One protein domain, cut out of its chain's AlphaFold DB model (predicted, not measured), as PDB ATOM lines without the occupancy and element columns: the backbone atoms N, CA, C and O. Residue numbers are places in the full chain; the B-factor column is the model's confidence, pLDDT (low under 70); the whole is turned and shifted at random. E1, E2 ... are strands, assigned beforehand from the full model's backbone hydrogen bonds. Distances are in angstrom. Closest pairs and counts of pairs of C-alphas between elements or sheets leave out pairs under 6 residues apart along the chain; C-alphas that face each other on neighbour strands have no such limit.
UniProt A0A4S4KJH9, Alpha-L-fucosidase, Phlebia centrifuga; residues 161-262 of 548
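Overview. This is residues 161 to 262 of the 548 residues of the protein "Alpha-L-fucosidase" of Phlebia centrifuga (UniProt A0A4S4KJH9). Two twisted sheets wrap into a narrow, barrel-like sandwich that stays open between E1 and E7; E3 runs on into E4 and so takes the chain from the sheet E1 E5 E3 to the curled sheet E4 E2 E6 E7. The loop of residues 168 to 183 lies at one end of the longest axis, and the turn between E5 and E6 at the other. The printed part has 102 residues, with no named helix and seven named strands, E1 to E7 in order along the chain; both sheets are antiparallel, in the orders E4 E2 E6 E7 and E1 E5 E3. The class is all strand, though under half of the residues, 47 of 102, are in named elements. The whole is compact, with a radius of gyration of the C-alphas of 14.8 A, yet elongated, spanning 47 by 28 by 18 A.

Along the chain. E1, residues 161 to 167, begins at C-alpha 161 (128.659, 99.065, 90.197) and is 19.2 A long. E2 is residues 184 to 189, 15.5 A; E3 is residues 193 to 197, 12.1 A; E4 is residues 199 to 201. E5, residues 209 to 218, is 27.8 A long. E6, residues 226 to 236, is the longest strand by residues, 30.2 A from first to last C-alpha, and bends by 51 degrees at residue 229. E7, residues 254 to 258, is 11.9 A long and ends at C-alpha 258 (138.278, 95.527, 88.508).

Arrangement. In the strongly twisted sheet E4 E2 E6 E7, N 186 and O 199 of E2 and E4 are 2.8 A apart, within hydrogen-bond range, as are N 187 and O 233 of E2 and E6, at 2.9 A. E6 and E7 form a hairpin, with N 228 and O 256 at 2.9 A. The pairing of E6 is staggered: its residues 226 to 230 pair with E7, and 231 to 236 with E2. In the other sheet, N 164 and O 212 of E1 and E5 are 2.8 A apart, and N 217 and O 194 of E5 and E3 are 2.9 A apart. E3 runs on into E4 at 58 degrees. Between the sheets, the closest C-alphas of E4 and E5 are those of Gly 199 and Val 214, 4.6 A apart. Those of E2 and E5 are Ser 187 and Val 214, 6.5 A. E1 and E7 are only just apart, at 8.3 A.

Size, cuts and confidence. The two C-alphas farthest apart, those of Asn 173 and Gly 221, are 48.9 A apart. The printed part has no cut. The links E1 to E2, 16 residues, and E6 to E7, 17 residues, are long. The mean pLDDT of the printed part is 84.6, and residues 237 to 245 are under 70.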
ATOM      1  N   GLN A 161     129.128  97.796  90.750       88.25
ATOM      2  CA  GLN A 161     128.659  99.065  90.197       88.25
ATOM      3  C   GLN A 161     129.845 100.019  90.015       88.25
ATOM      4  O   GLN A 161     130.685 100.143  90.904       88.25
ATOM      5  N   ILE A 162     129.921 100.689  88.865       90.31
ATOM      6  CA  ILE A 162     130.795 101.844  88.640       90.31
ATOM      7  C   ILE A 162     129.910 103.000  88.184       90.31
ATOM      8  O   ILE A 162     129.199 102.885  87.184       90.31
ATOM      9  N   GLU A 163     129.948 104.114  88.908       90.81
ATOM     10  CA  GLU A 163     129.228 105.321  88.519       90.81
ATOM     11  C   GLU A 163     129.948 106.071  87.391       90.81
ATOM     12  O   GLU A 163     131.154 106.317  87.436       90.81
ATOM     13  N   VAL A 164     129.188 106.477  86.375       91.69
ATOM     14  CA  VAL A 164     129.670 107.290  85.258       91.69
ATOM     15  C   VAL A 164     128.946 108.633  85.271       91.69
ATOM     16  O   VAL A 164     127.766 108.723  84.927       91.69
ATOM     17  N   THR A 165     129.665 109.695  85.634       91.62
ATOM     18  CA  THR A 165     129.147 111.070  85.592       91.62
ATOM     19  C   THR A 165     129.265 111.648  84.186       91.62
ATOM     20  O   THR A 165     130.360 111.925  83.695       91.62
ATOM     21  N   LEU A 166     128.125 111.884  83.543       91.44
ATOM     22  CA  LEU A 166     128.025 112.459  82.206       91.44
ATOM     23  C   LEU A 166     127.605 113.927  82.291       91.44
ATOM     24  O   LEU A 166     126.542 114.262  82.815       91.44
ATOM     25  N   ASN A 167     128.441 114.804  81.738       91.69
ATOM     26  CA  ASN A 167     128.240 116.250  81.718       91.69
ATOM     27  C   ASN A 167     127.968 116.717  80.288       91.69
ATOM     28  O   ASN A 167     128.794 116.497  79.402       91.69
ATOM     29  N   ASN A 168     126.855 117.413  80.047       90.88
ATOM     30  CA  ASN A 168     126.640 118.082  78.767       90.88
ATOM     31  C   ASN A 168     127.140 119.530  78.846       90.88
ATOM     32  O   ASN A 168     126.419 120.430  79.265       90.88
ATOM     33  N   LEU A 169     128.376 119.756  78.402       90.50
ATOM     34  CA  LEU A 169     129.040 121.065  78.441       90.50
ATOM     35  C   LEU A 169     128.544 122.060  77.367       90.50
ATOM     36  O   LEU A 169     129.118 123.139  77.208       90.50
ATOM     37  N   ALA A 170     127.494 121.726  76.605       88.31
ATOM     38  CA  ALA A 170     126.909 122.658  75.648       88.31
ATOM     39  C   ALA A 170     126.290 123.870  76.379       88.31
ATOM     40  O   ALA A 170     125.553 123.692  77.350       88.31
ATOM     41  N   PRO A 171     126.512 125.112  75.907       88.88
ATOM     42  CA  PRO A 171     125.987 126.300  76.574       88.88
ATOM     43  C   PRO A 171     124.452 126.357  76.517       88.88
ATOM     44  O   PRO A 171     123.821 125.770  75.636       88.88
ATOM     45  N   LEU A 172     123.831 127.120  77.427       86.50
ATOM     46  CA  LEU A 172     122.364 127.238  77.545       86.50
ATOM     47  C   LEU A 172     121.656 127.735  76.269       86.50
ATOM     48  O   LEU A 172     120.461 127.512  76.105       86.50
ATOM     49  N   ASN A 173     122.374 128.421  75.376       88.38
ATOM     50  CA  ASN A 173     121.870 128.901  74.087       88.38
ATOM     51  C   ASN A 173     122.161 127.945  72.913       88.38
ATOM     52  O   ASN A 173     121.925 128.316  71.760       88.38
ATOM     53  N   ALA A 174     122.701 126.751  73.170       85.06
ATOM     54  CA  ALA A 174     122.954 125.759  72.136       85.06
ATOM     55  C   ALA A 174     121.646 125.201  71.547       85.06
ATOM     56  O   ALA A 174     120.604 125.137  72.198       85.06
ATOM     57  N   SER A 175     121.724 124.762  70.290       84.88
ATOM     58  CA  SER A 175     120.635 124.064  69.601       84.88
ATOM     59  C   SER A 175     120.226 122.792  70.353       84.88
ATOM     60  O   SER A 175     121.077 122.100  70.913       84.88
ATOM     61  N   THR A 176     118.951 122.406  70.270       82.44
ATOM     62  CA  THR A 176     118.443 121.130  70.810       82.44
ATOM     63  C   THR A 176     119.112 119.896  70.193       82.44
ATOM     64  O   THR A 176     119.057 118.817  70.774       82.44
ATOM     65  N   SER A 177     119.810 120.048  69.062       81.88
ATOM     66  CA  SER A 177     120.692 119.023  68.487       81.88
ATOM     67  C   SER A 177     121.935 118.711  69.335       81.88
ATOM     68  O   SER A 177     122.607 117.724  69.066       81.88
ATOM     69  N   SER A 178     122.250 119.532  70.344       81.75
ATOM     70  CA  SER A 178     123.293 119.265  71.352       81.75
ATOM     71  C   SER A 178     122.776 118.492  72.573       81.75
ATOM     72  O   SER A 178     123.523 118.255  73.518       81.75
ATOM     73  N   TRP A 179     121.490 118.126  72.596       86.38
ATOM     74  CA  TRP A 179     120.859 117.466  73.736       86.38
ATOM     75  C   TRP A 179     120.671 115.971  73.481       86.38
ATOM     76  O   TRP A 179     120.169 115.563  72.428       86.38
ATOM     77  N   LEU A 180     120.931 115.152  74.501       85.62
ATOM     78  CA  LEU A 180     120.428 113.783  74.512       85.62
ATOM     79  C   LEU A 180     118.907 113.848  74.707       85.62
ATOM     80  O   LEU A 180     118.405 114.370  75.704       85.62
ATOM     81  N   THR A 181     118.183 113.378  73.692       83.00
ATOM     82  CA  THR A 181     116.714 113.450  73.541       83.00
ATOM     83  C   THR A 181     116.085 112.081  73.267       83.00
ATOM     84  O   THR A 181     114.911 111.986  72.924       83.00
ATOM     85  N   ALA A 182     116.883 111.025  73.407       78.44
ATOM     86  CA  ALA A 182     116.521 109.627  73.246       78.44
ATOM     87  C   ALA A 182     117.227 108.816  74.342       78.44
ATOM     88  O   ALA A 182     118.122 109.338  75.011       78.44
ATOM     89  N   THR A 183     116.846 107.552  74.498       82.94
ATOM     90  CA  THR A 183     117.503 106.631  75.430       82.94
ATOM     91  C   THR A 183     118.861 106.189  74.884       82.94
ATOM     92  O   THR A 183     118.950 105.686  73.761       82.94
ATOM     93  N   TYR A 184     119.905 106.345  75.695       85.38
ATOM     94  CA  TYR A 184     121.246 105.830  75.441       85.38
ATOM     95  C   TYR A 184     121.660 104.859  76.542       85.38
ATOM     96  O   TYR A 184     121.413 105.112  77.723       85.38
ATOM     97  N   ASN A 185     122.333 103.791  76.129       87.62
ATOM     98  CA  ASN A 185     123.020 102.855  77.000       87.62
ATOM     99  C   ASN A 185     124.460 103.342  77.209       87.62
ATOM    100  O   ASN A 185     125.158 103.638  76.233       87.62
ATOM    101  N   VAL A 186     124.882 103.398  78.467       90.38
ATOM    102  CA  VAL A 186     126.235 103.702  78.932       90.38
ATOM    103  C   VAL A 186     126.923 102.382  79.258       90.38
ATOM    104  O   VAL A 186     126.396 101.588  80.037       90.38
ATOM    105  N   SER A 187     128.097 102.154  78.680       91.19
ATOM    106  CA  SER A 187     128.877 100.934  78.888       91.19
ATOM    107  C   SER A 187     130.347 101.262  79.125       91.19
ATOM    108  O   SER A 187     130.888 102.193  78.535       91.19
ATOM    109  N   LEU A 188     130.998 100.450  79.951       92.31
ATOM    110  CA  LEU A 188     132.441 100.416  80.162       92.31
ATOM    111  C   LEU A 188     133.053  99.227  79.406       92.31
ATOM    112  O   LEU A 188     132.583  98.087  79.514       92.31
ATOM    113  N   VAL A 189     134.096  99.500  78.623       87.50
ATOM    114  CA  VAL A 189     134.777  98.527  77.760       87.50
ATOM    115  C   VAL A 189     136.262  98.475  78.109       87.50
ATOM    116  O   VAL A 189     136.948  99.495  78.041       87.50
ATOM    117  N   SER A 190     136.771  97.286  78.440       91.56
ATOM    118  CA  SER A 190     138.210  96.994  78.477       91.56
ATOM    119  C   SER A 190     138.510  95.501  78.277       91.56
ATOM    120  O   SER A 190     137.604  94.679  78.079       91.56
ATOM    121  N   ASP A 191     139.799  95.159  78.330       91.19
ATOM    122  CA  ASP A 191     140.303  93.782  78.392       91.19
ATOM    123  C   ASP A 191     140.237  93.189  79.817       91.19
ATOM    124  O   ASP A 191     140.318  91.972  79.977       91.19
ATOM    125  N   ASP A 192     140.031  94.022  80.843       92.69
ATOM    126  CA  ASP A 192     140.002  93.608  82.254       92.69
ATOM    127  C   ASP A 192     138.577  93.422  82.799       92.69
ATOM    128  O   ASP A 192     138.323  92.530  83.612       92.69
ATOM    129  N   ILE A 193     137.626  94.240  82.334       91.00
ATOM    130  CA  ILE A 193     136.216  94.190  82.738       91.00
ATOM    131  C   ILE A 193     135.272  94.188  81.532       91.00
ATOM    132  O   ILE A 193     135.618  94.594  80.420       91.00
ATOM    133  N   GLU A 194     134.040  93.753  81.764       88.50
ATOM    134  CA  GLU A 194     132.942  93.849  80.809       88.50
ATOM    135  C   GLU A 194     131.681  94.416  81.460       88.50
ATOM    136  O   GLU A 194     131.368  94.110  82.610       88.50
ATOM    137  N   THR A 195     130.942  95.237  80.709       87.62
ATOM    138  CA  THR A 195     129.613  95.699  81.125       87.62
ATOM    139  C   THR A 195     128.635  94.536  81.104       87.62
ATOM    140  O   THR A 195     128.426  93.915  80.059       87.62
ATOM    141  N   VAL A 196     128.003  94.289  82.248       81.06
ATOM    142  CA  VAL A 196     126.908  93.328  82.411       81.06
ATOM    143  C   VAL A 196     125.575  94.008  82.719       81.06
ATOM    144  O   VAL A 196     124.551  93.397  82.488       81.06
ATOM    145  N   VAL A 197     125.537  95.268  83.157       81.00
ATOM    146  CA  VAL A 197     124.293  96.055  83.220       81.00
ATOM    147  C   VAL A 197     124.582  97.449  82.661       81.00
ATOM    148  O   VAL A 197     125.250  98.237  83.331       81.00
ATOM    149  N   PRO A 198     124.144  97.772  81.431       84.56
ATOM    150  CA  PRO A 198     124.349  99.099  80.870       84.56
ATOM    151  C   PRO A 198     123.600 100.163  81.675       84.56
ATOM    152  O   PRO A 198     122.413 100.009  81.962       84.56
ATOM    153  N   GLY A 199     124.276 101.269  81.976       85.12
ATOM    154  CA  GLY A 199     123.636 102.448  82.551       85.12
ATOM    155  C   GLY A 199     122.689 103.107  81.543       85.12
ATOM    156  O   GLY A 199     122.897 102.993  80.337       85.12
ATOM    157  N   ILE A 200     121.646 103.808  81.997       85.69
ATOM    158  CA  ILE A 200     120.597 104.335  81.106       85.69
ATOM    159  C   ILE A 200     120.449 105.854  81.233       85.69
ATOM    160  O   ILE A 200     120.027 106.368  82.266       85.69
ATOM    161  N   VAL A 201     120.679 106.580  80.133       86.19
ATOM    162  CA  VAL A 201     120.402 108.025  80.027       86.19
ATOM    163  C   VAL A 201     119.215 108.261  79.108       86.19
ATOM    164  O   VAL A 201     119.293 108.017  77.908       86.19
ATOM    165  N   LYS A 202     118.112 108.791  79.651       84.19
ATOM    166  CA  LYS A 202     116.902 109.127  78.871       84.19
ATOM    167  C   LYS A 202     116.911 110.557  78.311       84.19
ATOM    168  O   LYS A 202     116.225 110.836  77.329       84.19
ATOM    169  N   ARG A 203     117.637 111.484  78.952       84.31
ATOM    170  CA  ARG A 203     117.704 112.906  78.575       84.31
ATOM    171  C   ARG A 203     118.929 113.591  79.190       84.31
ATOM    172  O   ARG A 203     119.208 113.351  80.356       84.31
ATOM    173  N   LEU A 204     119.578 114.496  78.452       89.19
ATOM    174  CA  LEU A 204     120.644 115.375  78.966       89.19
ATOM    175  C   LEU A 204     120.718 116.670  78.128       89.19
ATOM    176  O   LEU A 204     121.143 116.636  76.972       89.19
ATOM    177  N   ARG A 205     120.239 117.803  78.663       91.12
ATOM    178  CA  ARG A 205     120.281 119.132  78.004       91.12
ATOM    179  C   ARG A 205     121.615 119.835  78.245       91.12
ATOM    180  O   ARG A 205     122.386 119.413  79.092       91.12
ATOM    181  N   SER A 206     121.842 120.936  77.531       90.00
ATOM    182  CA  SER A 206     122.868 121.943  77.835       90.00
ATOM    183  C   SER A 206     123.007 122.215  79.337       90.00
ATOM    184  O   SER A 206     122.029 122.626  79.963       90.00
ATOM    185  N   ASN A 207     124.213 122.053  79.879       88.88
ATOM    186  CA  ASN A 207     124.574 122.173  81.296       88.88
ATOM    187  C   ASN A 207     123.858 121.216  82.273       88.88
ATOM    188  O   ASN A 207     124.004 121.390  83.482       88.88
ATOM    189  N   ASP A 208     123.132 120.196  81.800       89.94
ATOM    190  CA  ASP A 208     122.707 119.101  82.676       89.94
ATOM    191  C   ASP A 208     123.901 118.170  82.974       89.94
ATOM    192  O   ASP A 208     124.733 117.881  82.104       89.94
ATOM    193  N   GLN A 209     123.915 117.633  84.192       89.94
ATOM    194  CA  GLN A 209     124.742 116.507  84.620       89.94
ATOM    195  C   GLN A 209     123.825 115.327  84.966       89.94
ATOM    196  O   GLN A 209     122.713 115.527  85.456       89.94
ATOM    197  N   VAL A 210     124.287 114.101  84.725       88.06
ATOM    198  CA  VAL A 210     123.659 112.880  85.240       88.06
ATOM    199  C   VAL A 210     124.740 111.917  85.722       88.06
ATOM    200  O   VAL A 210     125.736 111.716  85.029       88.06
ATOM    201  N   VAL A 211     124.546 111.336  86.902       87.88
ATOM    202  CA  VAL A 211     125.325 110.189  87.383       87.88
ATOM    203  C   VAL A 211     124.574 108.931  86.965       87.88
ATOM    204  O   VAL A 211     123.348 108.882  87.079       87.88
ATOM    205  N   VAL A 212     125.282 107.955  86.401       88.38
ATOM    206  CA  VAL A 212     124.672 106.735  85.866       88.38
ATOM    207  C   VAL A 212     125.412 105.512  86.403       88.38
ATOM    208  O   VAL A 212     126.591 105.356  86.081       88.38
ATOM    209  N   PRO A 213     124.756 104.621  87.163       88.00
ATOM    210  CA  PRO A 213     125.368 103.362  87.559       88.00
ATOM    211  C   PRO A 213     125.525 102.446  86.340       88.00
ATOM    212  O   PRO A 213     124.582 102.241  85.571       88.00
ATOM    213  N   VAL A 214     126.723 101.892  86.154       89.12
ATOM    214  CA  VAL A 214     127.023 100.861  85.153       89.12
ATOM    215  C   VAL A 214     127.483  99.608  85.886       89.12
ATOM    216  O   VAL A 214     128.490  99.619  86.590       89.12
ATOM    217  N   GLY A 215     126.749  98.513  85.712       88.12
ATOM    218  CA  GLY A 215     127.114  97.219  86.271       88.12
ATOM    219  C   GLY A 215     128.187  96.541  85.429       88.12
ATOM    220  O   GLY A 215     127.999  96.306  84.231       88.12
ATOM    221  N   VAL A 216     129.305  96.188  86.053       88.62
ATOM    222  CA  VAL A 216     130.455  95.542  85.420       88.62
ATOM    223  C   VAL A 216     130.865  94.264  86.143       88.62
ATOM    224  O   VAL A 216     130.508  94.012  87.295       88.62
ATOM    225  N   ARG A 217     131.649  93.446  85.443       86.88
ATOM    226  CA  ARG A 217     132.257  92.230  85.976       86.88
ATOM    227  C   ARG A 217     133.672  92.066  85.437       86.88
ATOM    228  O   ARG A 217     133.944  92.404  84.286       86.88
ATOM    229  N   ASN A 218     134.553  91.483  86.241       88.69
ATOM    230  CA  ASN A 218     135.887  91.078  85.809       88.69
ATOM    231  C   ASN A 218     135.815  90.051  84.674       88.69
ATOM    232  O   ASN A 218     135.024  89.102  84.724       88.69
ATOM    233  N   ARG A 219     136.688  90.196  83.675       87.19
ATOM    234  CA  ARG A 219     136.898  89.155  82.666       87.19
ATOM    235  C   ARG A 219     137.590  87.936  83.275       87.19
ATOM    236  O   ARG A 219     138.231  87.993  84.325       87.19
ATOM    237  N   VAL A 220     137.460  86.798  82.594       82.25
ATOM    238  CA  VAL A 220     138.008  85.513  83.050       82.25
ATOM    239  C   VAL A 220     139.520  85.619  83.289       82.25
ATOM    240  O   VAL A 220     140.283  85.893  82.367       82.25
ATOM    241  N   GLY A 221     139.946  85.359  84.528       83.56
ATOM    242  CA  GLY A 221     141.349  85.417  84.958       83.56
ATOM    243  C   GLY A 221     141.771  86.731  85.628       83.56
ATOM    244  O   GLY A 221     142.832  86.761  86.252       83.56
ATOM    245  N   VAL A 222     140.944  87.780  85.568       89.19
ATOM    246  CA  VAL A 222     141.208  89.082  86.200       89.19
ATOM    247  C   VAL A 222     140.766  89.039  87.662       89.19
ATOM    248  O   VAL A 222     139.600  88.794  87.975       89.19
ATOM    249  N   LYS A 223     141.706  89.256  88.584       90.19
ATOM    250  CA  LYS A 223     141.442  89.195  90.030       90.19
ATOM    251  C   LYS A 223     140.772  90.473  90.527       90.19
ATOM    252  O   LYS A 223     141.099  91.552  90.036       90.19
ATOM    253  N   SER A 224     139.913  90.357  91.539       89.88
ATOM    254  CA  SER A 224     139.424  91.512  92.298       89.88
ATOM    255  C   SER A 224     140.586  92.386  92.783       89.88
ATOM    256  O   SER A 224     141.624  91.853  93.186       89.88
ATOM    257  N   GLY A 225     140.434  93.710  92.726       90.38
ATOM    258  CA  GLY A 225     141.503  94.648  93.081       90.38
ATOM    259  C   GLY A 225     142.519  94.939  91.967       90.38
ATOM    260  O   GLY A 225     143.479  95.670  92.205       90.38
ATOM    261  N   THR A 226     142.351  94.394  90.755       93.88
ATOM    262  CA  THR A 226     143.246  94.707  89.624       93.88
ATOM    263  C   THR A 226     142.962  96.121  89.111       93.88
ATOM    264  O   THR A 226     141.830  96.424  88.745       93.88
ATOM    265  N   SER A 227     143.974  96.991  89.054       95.12
ATOM    266  CA  SER A 227     143.850  98.298  88.393       95.12
ATOM    267  C   SER A 227     143.663  98.109  86.888       95.12
ATOM    268  O   SER A 227     144.501  97.481  86.244       95.12
ATOM    269  N   ALA A 228     142.591  98.674  86.341       93.62
ATOM    270  CA  ALA A 228     142.198  98.545  84.946       93.62
ATOM    271  C   ALA A 228     141.991  99.923  84.302       93.62
ATOM    272  O   ALA A 228     141.707 100.912  84.981       93.62
ATOM    273  N   LYS A 229     142.100  99.970  82.972       95.19
ATOM    274  CA  LYS A 229     141.780 101.146  82.155       95.19
ATOM    275  C   LYS A 229     140.537 100.872  81.321       95.19
ATOM    276  O   LYS A 229     140.487  99.844  80.650       95.19
ATOM    277  N   VAL A 230     139.551 101.768  81.343       94.75
ATOM    278  CA  VAL A 230     138.281 101.586  80.612       94.75
ATOM    279  C   VAL A 230     137.988 102.704  79.624       94.75
ATOM    280  O   VAL A 230     138.360 103.862  79.825       94.75
ATOM    281  N   GLN A 231     137.278 102.336  78.559       93.56
ATOM    282  CA  GLN A 231     136.593 103.254  77.663       93.56
ATOM    283  C   GLN A 231     135.109 103.346  78.041       93.56
ATOM    284  O   GLN A 231     134.427 102.323  78.131       93.56
ATOM    285  N   VAL A 232     134.600 104.567  78.200       92.94
ATOM    286  CA  VAL A 232     133.168 104.868  78.304       92.94
ATOM    287  C   VAL A 232     132.573 104.932  76.896       92.94
ATOM    288  O   VAL A 232     133.069 105.651  76.029       92.94
ATOM    289  N   VAL A 233     131.486 104.202  76.663       89.75
ATOM    290  CA  VAL A 233     130.770 104.156  75.384       89.75
ATOM    291  C   VAL A 233     129.308 104.522  75.611       89.75
ATOM    292  O   VAL A 233     128.635 103.911  76.439       89.75
ATOM    293  N   LEU A 234     128.800 105.489  74.842       88.06
ATOM    294  CA  LEU A 234     127.368 105.770  74.723       88.06
ATOM    295  C   LEU A 234     126.841 105.196  73.403       88.06
ATOM    296  O   LEU A 234     127.399 105.461  72.343       88.06
ATOM    297  N   SER A 235     125.746 104.440  73.461       83.12
ATOM    298  CA  SER A 235     125.097 103.840  72.285       83.12
ATOM    299  C   SER A 235     123.583 104.044  72.331       83.12
ATOM    300  O   SER A 235     122.982 104.000  73.402       83.12
ATOM    301  N   SER A 236     122.936 104.317  71.194       75.31
ATOM    302  CA  SER A 236     121.486 104.556  71.171       75.31
ATOM    303  C   SER A 236     120.698 103.260  71.367       75.31
ATOM    304  O   SER A 236     120.914 102.292  70.634       75.31
ATOM    305  N   ALA A 237     119.716 103.261  72.267       65.44
ATOM    306  CA  ALA A 237     118.791 102.144  72.431       65.44
ATOM    307  C   ALA A 237     117.709 102.163  71.326       65.44
ATOM    308  O   ALA A 237     116.620 102.706  71.517       65.44
ATOM    309  N   GLY A 238     118.017 101.605  70.149       56.56
ATOM    310  CA  GLY A 238     117.077 101.480  69.025       56.56
ATOM    311  C   GLY A 238     117.716 101.017  67.708       56.56
ATOM    312  O   GLY A 238     118.935 101.046  67.558       56.56
ATOM    313  N   GLU A 239     116.887 100.608  66.740       45.03
ATOM    314  CA  GLU A 239     117.325  99.952  65.487       45.03
ATOM    315  C   GLU A 239     118.106 100.857  64.508       45.03
ATOM    316  O   GLU A 239     118.840 100.352  63.662       45.03
ATOM    317  N   ASN A 240     118.020 102.186  64.637       48.38
ATOM    318  CA  ASN A 240     118.747 103.143  63.789       48.38
ATOM    319  C   ASN A 240     120.033 103.658  64.466       48.38
ATOM    320  O   ASN A 240     120.178 104.853  64.720       48.38
ATOM    321  N   GLN A 241     120.977 102.752  64.740       49.19
ATOM    322  CA  GLN A 241     122.260 103.082  65.389       49.19
ATOM    323  C   GLN A 241     123.121 104.089  64.597       49.19
ATOM    324  O   GLN A 241     123.861 104.866  65.190       49.19
ATOM    325  N   ALA A 242     123.014 104.113  63.264       41.97
ATOM    326  CA  ALA A 242     123.965 104.800  62.381       41.97
ATOM    327  C   ALA A 242     123.840 106.341  62.287       41.97
ATOM    328  O   ALA A 242     124.632 106.960  61.580       41.97
ATOM    329  N   GLU A 243     122.857 106.974  62.942       44.56
ATOM    330  CA  GLU A 243     122.615 108.431  62.832       44.56
ATOM    331  C   GLU A 243     122.837 109.225  64.134       44.56
ATOM    332  O   GLU A 243     122.580 110.431  64.161       44.56
ATOM    333  N   ARG A 244     123.294 108.595  65.229       56.28
ATOM    334  CA  ARG A 244     123.458 109.266  66.539       56.28
ATOM    335  C   ARG A 244     124.717 108.851  67.308       56.28
ATOM    336  O   ARG A 244     124.645 108.578  68.506       56.28
ATOM    337  N   ASP A 245     125.869 108.875  66.642       57.12
ATOM    338  CA  ASP A 245     127.174 108.767  67.307       57.12
ATOM    339  C   ASP A 245     127.410 109.980  68.224       57.12
ATOM    340  O   ASP A 245     127.868 111.047  67.803       57.12
ATOM    341  N   VAL A 246     127.082 109.822  69.508       70.38
ATOM    342  CA  VAL A 246     127.403 110.799  70.551       70.38
ATOM    343  C   VAL A 246     128.893 110.690  70.845       70.38
ATOM    344  O   VAL A 246     129.335 109.811  71.584       70.38
ATOM    345  N   LYS A 247     129.685 111.596  70.269       71.81
ATOM    346  CA  LYS A 247     131.105 111.686  70.601       71.81
ATOM    347  C   LYS A 247     131.265 112.202  72.032       71.81
ATOM    348  O   LYS A 247     130.999 113.369  72.306       71.81
ATOM    349  N   LEU A 248     131.748 111.334  72.910       82.25
ATOM    350  CA  LEU A 248     132.213 111.699  74.241       82.25
ATOM    351  C   LEU A 248     133.618 112.318  74.160       82.25
ATOM    352  O   LEU A 248     134.479 111.845  73.411       82.25
ATOM    353  N   GLU A 249     133.842 113.376  74.932       80.75
ATOM    354  CA  GLU A 249     135.181 113.892  75.230       80.75
ATOM    355  C   GLU A 249     135.733 113.149  76.458       80.75
ATOM    356  O   GLU A 249     134.960 112.648  77.272       80.75
ATOM    357  N   ASP A 250     137.058 112.994  76.533       82.00
ATOM    358  CA  ASP A 250     137.780 112.280  77.602       82.00
ATOM    359  C   ASP A 250     137.248 110.874  77.946       82.00
ATOM    360  O   ASP A 250     137.330 110.417  79.076       82.00
ATOM    361  N   ALA A 251     136.733 110.149  76.950       84.31
ATOM    362  CA  ALA A 251     136.044 108.868  77.127       84.31
ATOM    363  C   ALA A 251     136.948 107.632  77.307       84.31
ATOM    364  O   ALA A 251     136.431 106.521  77.369       84.31
ATOM    365  N   ASN A 252     138.273 107.784  77.300       89.19
ATOM    366  CA  ASN A 252     139.231 106.671  77.273       89.19
ATOM    367  C   ASN A 252     140.173 106.727  78.480       89.19
ATOM    368  O   ASN A 252     140.364 107.789  79.067       89.19
ATOM    369  N   ASP A 253     140.813 105.598  78.785       90.12
ATOM    370  CA  ASP A 253     141.857 105.477  79.807       90.12
ATOM    371  C   ASP A 253     141.429 105.929  81.219       90.12
ATOM    372  O   ASP A 253     142.266 106.375  82.009       90.12
ATOM    373  N   TRP A 254     140.150 105.768  81.576       93.38
ATOM    374  CA  TRP A 254     139.679 105.978  82.952       93.38
ATOM    375  C   TRP A 254     140.242 104.889  83.868       93.38
ATOM    376  O   TRP A 254     140.138 103.704  83.545       93.38
ATOM    377  N   ASP A 255     140.841 105.284  84.993       93.50
ATOM    378  CA  ASP A 255     141.298 104.354  86.030       93.50
ATOM    379  C   ASP A 255     140.105 103.797  86.808       93.50
ATOM    380  O   ASP A 255     139.330 104.551  87.393       93.50
ATOM    381  N   VAL A 256     139.989 102.471  86.848       93.75
ATOM    382  CA  VAL A 256     139.015 101.758  87.684       93.75
ATOM    383  C   VAL A 256     139.685 100.583  88.391       93.75
ATOM    384  O   VAL A 256     140.762 100.126  88.002       93.75
ATOM    385  N   VAL A 257     139.033 100.062  89.427       92.62
ATOM    386  CA  VAL A 257     139.434  98.813  90.083       92.62
ATOM    387  C   VAL A 257     138.490  97.712  89.619       92.62
ATOM    388  O   VAL A 257     137.284  97.808  89.826       92.62
ATOM    389  N   ALA A 258     139.031  96.682  88.972       92.00
ATOM    390  CA  ALA A 258     138.278  95.527  88.508       92.00
ATOM    391  C   ALA A 258     137.903  94.633  89.698       92.00
ATOM    392  O   ALA A 258     138.751  93.912  90.235       92.00
ATOM    393  N   GLY A 259     136.629  94.661  90.083       89.00
ATOM    394  CA  GLY A 259     136.057  93.894  91.183       89.00
ATOM    395  C   GLY A 259     136.374  94.506  92.544       89.00
ATOM    396  O   GLY A 259     137.360  95.222  92.711       89.00
ATOM    397  N   ILE A 260     135.550  94.184  93.539       88.44
ATOM    398  CA  ILE A 260     135.724  94.673  94.910       88.44
ATOM    399  C   ILE A 260     136.834  93.844  95.589       88.44
ATOM    400  O   ILE A 260     136.685  92.620  95.677       88.44
ATOM    401  N   PRO A 261     137.972  94.446  95.995       90.44
ATOM    402  CA  PRO A 261     139.012  93.745  96.750       90.44
ATOM    403  C   PRO A 261     138.536  93.418  98.172       90.44
ATOM    404  O   PRO A 261     137.652  94.089  98.697       90.44
ATOM    405  N   GLU A 262     139.154  92.426  98.817       92.44
ATOM    406  CA  GLU A 262     138.940  92.200 100.252       92.44
ATOM    407  C   GLU A 262     139.390  93.430 101.051       92.44
ATOM    408  O   GLU A 262     140.475  93.976 100.816       92.44
TER     409      GLU A 262